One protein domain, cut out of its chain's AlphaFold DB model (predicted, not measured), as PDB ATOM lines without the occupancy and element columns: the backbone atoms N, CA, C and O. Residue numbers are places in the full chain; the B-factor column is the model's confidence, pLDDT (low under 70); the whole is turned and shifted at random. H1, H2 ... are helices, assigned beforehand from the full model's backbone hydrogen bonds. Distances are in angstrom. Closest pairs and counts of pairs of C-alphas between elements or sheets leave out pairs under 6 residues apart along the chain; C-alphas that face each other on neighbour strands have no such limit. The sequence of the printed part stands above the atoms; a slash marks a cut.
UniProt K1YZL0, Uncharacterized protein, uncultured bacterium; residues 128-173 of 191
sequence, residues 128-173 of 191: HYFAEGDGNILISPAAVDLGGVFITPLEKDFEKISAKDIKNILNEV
ATOM      1  N   HIS A 128     -53.520 -47.783  46.393       96.88
ATOM      2  CA  HIS A 128     -53.998 -47.115  45.179       96.88
ATOM      3  C   HIS A 128     -54.948 -47.984  44.338       96.88
ATOM      4  O   HIS A 128     -55.879 -47.450  43.744       96.88
ATOM      5  N   TYR A 129     -54.772 -49.312  44.333       96.12
ATOM      6  CA  TYR A 129     -55.669 -50.231  43.623       96.12
ATOM      7  C   TYR A 129     -57.094 -50.197  44.192       96.12
ATOM      8  O   TYR A 129     -58.069 -50.333  43.455       96.12
ATOM      9  N   PHE A 130     -57.209 -50.050  45.514       96.19
ATOM     10  CA  PHE A 130     -58.469 -50.099  46.255       96.19
ATOM     11  C   PHE A 130     -59.030 -48.717  46.588       96.19
ATOM     12  O   PHE A 130     -60.148 -48.629  47.083       96.19
ATOM     13  N   ALA A 131     -58.261 -47.652  46.358       96.75
ATOM     14  CA  ALA A 131     -58.729 -46.294  46.574       96.75
ATOM     15  C   ALA A 131     -59.948 -45.997  45.685       96.75
ATOM     16  O   ALA A 131     -60.071 -46.540  44.586       96.75
ATOM     17  N   GLU A 132     -60.828 -45.124  46.166       95.00
ATOM     18  CA  GLU A 132     -62.009 -44.658  45.442       95.00
ATOM     19  C   GLU A 132     -61.748 -43.290  44.789       95.00
ATOM     20  O   GLU A 132     -60.850 -42.545  45.195       95.00
ATOM     21  N   GLY A 133     -62.537 -42.955  43.763       94.81
ATOM     22  CA  GLY A 133     -62.455 -41.668  43.067       94.81
ATOM     23  C   GLY A 133     -61.080 -41.387  42.449       94.81
ATOM     24  O   GLY A 133     -60.436 -42.276  41.884       94.81
ATOM     25  N   ASP A 134     -60.618 -40.142  42.569       93.12
ATOM     26  CA  ASP A 134     -59.383 -39.669  41.929       93.12
ATOM     27  C   ASP A 134     -58.108 -40.310  42.494       93.12
ATOM     28  O   ASP A 134     -57.088 -40.353  41.804       93.12
ATOM     29  N   GLY A 135     -58.158 -40.873  43.705       93.62
ATOM     30  CA  GLY A 135     -57.030 -41.597  44.299       93.62
ATOM     31  C   GLY A 135     -56.792 -42.986  43.695       93.62
ATOM     32  O   GLY A 135     -55.718 -43.556  43.879       93.62
ATOM     33  N   ASN A 136     -57.771 -43.540  42.970       97.44
ATOM     34  CA  ASN A 136     -57.685 -44.880  42.393       97.44
ATOM     35  C   ASN A 136     -56.672 -44.961  41.248       97.44
ATOM     36  O   ASN A 136     -56.845 -44.260  40.252       97.44
ATOM     37  N   ILE A 137     -55.713 -45.881  41.319       97.06
ATOM     38  CA  ILE A 137     -54.866 -46.274  40.185       97.06
ATOM     39  C   ILE A 137     -55.011 -47.783  40.015       97.06
ATOM     40  O   ILE A 137     -54.632 -48.540  40.913       97.06
ATOM     41  N   LEU A 138     -55.544 -48.231  38.875       95.62
ATOM     42  CA  LEU A 138     -55.772 -49.650  38.605       95.62
ATOM     43  C   LEU A 138     -54.453 -50.349  38.252       95.62
ATOM     44  O   LEU A 138     -54.182 -50.661  37.095       95.62
ATOM     45  N   ILE A 139     -53.619 -50.588  39.268       93.69
ATOM     46  CA  ILE A 139     -52.285 -51.164  39.099       93.69
ATOM     47  C   ILE A 139     -51.967 -52.232  40.141       93.69
ATOM     48  O   ILE A 139     -52.169 -52.063  41.344       93.69
ATOM     49  N   SER A 140     -51.452 -53.361  39.662       93.25
ATOM     50  CA  SER A 140     -51.088 -54.519  40.475       93.25
ATOM     51  C   SER A 140     -49.708 -55.005  40.036       93.25
ATOM     52  O   SER A 140     -49.645 -55.920  39.214       93.25
ATOM     53  N   PRO A 141     -48.617 -54.401  40.551       95.00
ATOM     54  CA  PRO A 141     -47.271 -54.653  40.049       95.00
ATOM     55  C   PRO A 141     -46.905 -56.138  40.016       95.00
ATOM     56  O   PRO A 141     -47.100 -56.860  41.004       95.00
ATOM     57  N   ALA A 142     -46.327 -56.563  38.898       95.12
ATOM     58  CA  ALA A 142     -45.737 -57.875  38.661       95.12
ATOM     59  C   ALA A 142     -44.244 -57.734  38.304       95.12
ATOM     60  O   ALA A 142     -43.661 -56.657  38.423       95.12
ATOM     61  N   ALA A 143     -43.597 -58.815  37.858       96.62
ATOM     62  CA  ALA A 143     -42.167 -58.803  37.542       96.62
ATOM     63  C   ALA A 143     -41.771 -57.746  36.490       96.62
ATOM     64  O   ALA A 143     -40.694 -57.166  36.594       96.62
ATOM     65  N   VAL A 144     -42.637 -57.464  35.508       96.56
ATOM     66  CA  VAL A 144     -42.387 -56.459  34.455       96.56
ATOM     67  C   VAL A 144     -42.419 -55.034  35.019       96.56
ATOM     68  O   VAL A 144     -41.489 -54.265  34.770       96.56
ATOM     69  N   ASP A 145     -43.414 -54.705  35.851       96.50
ATOM     70  CA  ASP A 145     -43.501 -53.399  36.518       96.50
ATOM     71  C   ASP A 145     -42.303 -53.168  37.441       96.50
ATOM     72  O   ASP A 145     -41.673 -52.111  37.417       96.50
ATOM     73  N   LEU A 146     -41.922 -54.201  38.196       96.50
ATOM     74  CA  LEU A 146     -40.742 -54.179  39.062       96.50
ATOM     75  C   LEU A 146     -39.426 -54.113  38.270       96.50
ATOM     76  O   LEU A 146     -38.426 -53.612  38.778       96.50
ATOM     77  N   GLY A 147     -39.426 -54.562  37.014       96.25
ATOM     78  CA  GLY A 147     -38.342 -54.355  36.051       96.25
ATOM     79  C   GLY A 147     -38.254 -52.925  35.502       96.25
ATOM     80  O   GLY A 147     -37.297 -52.609  34.794       96.25
ATOM     81  N   GLY A 148     -39.215 -52.058  35.838       95.12
ATOM     82  CA  GLY A 148     -39.235 -50.638  35.485       95.12
ATOM     83  C   GLY A 148     -40.250 -50.247  34.409       95.12
ATOM     84  O   GLY A 148     -40.233 -49.095  33.983       95.12
ATOM     85  N   VAL A 149     -41.125 -51.156  33.963       95.88
ATOM     86  CA  VAL A 149     -42.149 -50.863  32.943       95.88
ATOM     87  C   VAL A 149     -43.542 -50.958  33.555       95.88
ATOM     88  O   VAL A 149     -44.123 -52.037  33.617       95.88
ATOM     89  N   PHE A 150     -44.077 -49.824  34.003       95.50
ATOM     90  CA  PHE A 150     -45.399 -49.756  34.629       95.50
ATOM     91  C   PHE A 150     -46.501 -49.717  33.573       95.50
ATOM     92  O   PHE A 150     -46.577 -48.776  32.782       95.50
ATOM     93  N   ILE A 151     -47.362 -50.734  33.575       92.25
ATOM     94  CA  ILE A 151     -48.446 -50.870  32.597       92.25
ATOM     95  C   ILE A 151     -49.754 -50.391  33.226       92.25
ATOM     96  O   ILE A 151     -50.227 -50.950  34.216       92.25
ATOM     97  N   THR A 152     -50.370 -49.371  32.631       94.75
ATOM     98  CA  THR A 152     -51.662 -48.827  33.065       94.75
ATOM     99  C   THR A 152     -52.762 -49.215  32.069       94.75
ATOM    100  O   THR A 152     -52.699 -48.841  30.899       94.75
ATOM    101  N   PRO A 153     -53.790 -49.975  32.493       92.94
ATOM    102  CA  PRO A 153     -54.859 -50.419  31.594       92.94
ATOM    103  C   PRO A 153     -55.880 -49.318  31.275       92.94
ATOM    104  O   PRO A 153     -56.707 -49.493  30.383       92.94
ATOM    105  N   LEU A 154     -55.861 -48.208  32.020       96.31
ATOM    106  CA  LEU A 154     -56.784 -47.089  31.870       96.31
ATOM    107  C   LEU A 154     -56.009 -45.815  31.532       96.31
ATOM    108  O   LEU A 154     -55.038 -45.481  32.212       96.31
ATOM    109  N   GLU A 155     -56.497 -45.067  30.544       97.12
ATOM    110  CA  GLU A 155     -55.928 -43.778  30.118       97.12
ATOM    111  C   GLU A 155     -55.803 -42.796  31.291       97.12
ATOM    112  O   GLU A 155     -54.723 -42.257  31.523       97.12
ATOM    113  N   LYS A 156     -56.846 -42.687  32.134       96.50
ATOM    114  CA  LYS A 156     -56.831 -41.835  33.338       96.50
ATOM    115  C   LYS A 156     -55.636 -42.103  34.257       96.50
ATOM    116  O   LYS A 156     -55.156 -41.195  34.925       96.50
ATOM    117  N   ASP A 157     -55.203 -43.360  34.338       97.00
ATOM    118  CA  ASP A 157     -54.133 -43.784  35.235       97.00
ATOM    119  C   ASP A 157     -52.773 -43.547  34.586       97.00
ATOM    120  O   ASP A 157     -51.849 -43.127  35.273       97.00
ATOM    121  N   PHE A 158     -52.670 -43.749  33.268       96.62
ATOM    122  CA  PHE A 158     -51.487 -43.393  32.488       96.62
ATOM    123  C   PHE A 158     -51.160 -41.900  32.589       96.62
ATOM    124  O   PHE A 158     -50.010 -41.541  32.819       96.62
ATOM    125  N   GLU A 159     -52.165 -41.035  32.451       96.88
ATOM    126  CA  GLU A 159     -51.951 -39.585  32.453       96.88
ATOM    127  C   GLU A 159     -51.588 -39.032  33.832       96.88
ATOM    128  O   GLU A 159     -50.789 -38.099  33.935       96.88
ATOM    129  N   LYS A 160     -52.173 -39.584  34.902       96.06
ATOM    130  CA  LYS A 160     -52.033 -39.004  36.245       96.06
ATOM    131  C   LYS A 160     -50.923 -39.611  37.094       96.06
ATOM    132  O   LYS A 160     -50.510 -38.970  38.060       96.06
ATOM    133  N   ILE A 161     -50.501 -40.850  36.818       97.19
ATOM    134  CA  ILE A 161     -49.542 -41.550  37.676       97.19
ATOM    135  C   ILE A 161     -48.244 -40.746  37.778       97.19
ATOM    136  O   ILE A 161     -47.612 -40.395  36.785       97.19
ATOM    137  N   SER A 162     -47.834 -40.446  39.007       96.94
ATOM    138  CA  SER A 162     -46.627 -39.674  39.273       96.94
ATOM    139  C   SER A 162     -45.495 -40.550  39.808       96.94
ATOM    140  O   SER A 162     -45.698 -41.654  40.321       96.94
ATOM    141  N   ALA A 163     -44.270 -40.018  39.788       95.94
ATOM    142  CA  ALA A 163     -43.124 -40.665  40.430       95.94
ATOM    143  C   ALA A 163     -43.347 -40.905  41.938       95.94
ATOM    144  O   ALA A 163     -42.829 -41.872  42.501       95.94
ATOM    145  N   LYS A 164     -44.135 -40.041  42.597       96.50
ATOM    146  CA  LYS A 164     -44.510 -40.211  44.005       96.50
ATOM    147  C   LYS A 164     -45.420 -41.427  44.183       96.50
ATOM    148  O   LYS A 164     -45.188 -42.205  45.105       96.50
ATOM    149  N   ASP A 165     -46.392 -41.611  43.295       97.06
ATOM    150  CA  ASP A 165     -47.309 -42.754  43.340       97.06
ATOM    151  C   ASP A 165     -46.556 -44.057  43.100       97.06
ATOM    152  O   ASP A 165     -46.686 -44.988  43.889       97.06
ATOM    153  N   ILE A 166     -45.674 -44.097  42.094       96.19
ATOM    154  CA  ILE A 166     -44.813 -45.259  41.820       96.19
ATOM    155  C   ILE A 166     -43.973 -45.615  43.051       96.19
ATOM    156  O   ILE A 166     -43.947 -46.773  43.470       96.19
ATOM    157  N   LYS A 167     -43.327 -44.625  43.679       95.56
ATOM    158  CA  LYS A 167     -42.540 -44.847  44.900       95.56
ATOM    159  C   LYS A 167     -43.399 -45.410  46.035       95.56
ATOM    160  O   LYS A 167     -42.972 -46.339  46.715       95.56
ATOM    161  N   ASN A 168     -44.600 -44.870  46.239       96.19
ATOM    162  CA  ASN A 168     -45.518 -45.356  47.270       96.19
ATOM    163  C   ASN A 168     -45.982 -46.790  46.979       96.19
ATOM    164  O   ASN A 168     -45.953 -47.630  47.872       96.19
ATOM    165  N   ILE A 169     -46.345 -47.080  45.729       96.31
ATOM    166  CA  ILE A 169     -46.738 -48.415  45.276       96.31
ATOM    167  C   ILE A 169     -45.616 -49.419  45.554       96.31
ATOM    168  O   ILE A 169     -45.873 -50.442  46.182       96.31
ATOM    169  N   LEU A 170     -44.376 -49.117  45.152       96.12
ATOM    170  CA  LEU A 170     -43.217 -49.985  45.381       96.12
ATOM    171  C   LEU A 170     -42.942 -50.210  46.876       96.12
ATOM    172  O   LEU A 170     -42.715 -51.347  47.288       96.12
ATOM    173  N   ASN A 171     -43.027 -49.154  47.691       95.81
ATOM    174  CA  ASN A 171     -42.880 -49.248  49.147       95.81
ATOM    175  C   ASN A 171     -43.947 -50.136  49.801       95.81
ATOM    176  O   ASN A 171     -43.680 -50.743  50.832       95.81
ATOM    177  N   GLU A 172     -45.153 -50.188  49.236       96.31
ATOM    178  CA  GLU A 172     -46.238 -51.008  49.770       96.31
ATOM    179  C   GLU A 172     -46.170 -52.472  49.342       96.31
ATOM    180  O   GLU A 172     -46.621 -53.332  50.095       96.31
ATOM    181  N   VAL A 173     -45.707 -52.759  48.121       96.81
ATOM    182  CA  VAL A 173     -45.768 -54.119  47.558       96.81
ATOM    183  C   VAL A 173     -44.514 -54.947  47.804       96.81
ATOM    184  O   VAL A 173     -44.593 -56.179  47.751       96.81
TER     185      VAL A 173
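This is residues 128 to 173 of the 191 residues of an uncharacterized protein of uncultured bacterium (UniProt K1YZL0). Residues 128 to 142 fold back near Gly 133 and run across to H1; residues 147 to 154 return to H2, and H3 heads back towards H1's side. The three helices stand at the corners of a triangle with loops between them. The printed part has 46 residues, under half in the named helices H1, H2 and H3, in that order, and no named strand. Its class is all helix; it is compact, with a radius of gyration of the C-alphas of 9.8 A and spans of 27 by 20 by 16 A.

H1 is residues 143 to 146, 5.1 A long, with C-alpha 143 at (-42.167, -58.803, 37.542). H2 is residues 155 to 160, 8.7 A. H3 is residues 163 to 173, 15.5 A, ending with C-alpha 173 at (-45.768, -54.119, 47.558).

H1 and H2 are apart, joined by a short link. H2 and H3 are apart, joined by a tight link. H1 and H3 are close but not clearly touching: their closest C-alphas, Leu 146 and Leu 170, are 8.0 A apart. Every O i to N i+4 pair is within hydrogen-bond range in H2 and H3; H1 is too short for one.

The C-alphas farthest apart, Gly 133 and Gly 147, are 28.1 A apart. The printed part has no cut, neither link is long, and no printed residue is under 70 in pLDDT.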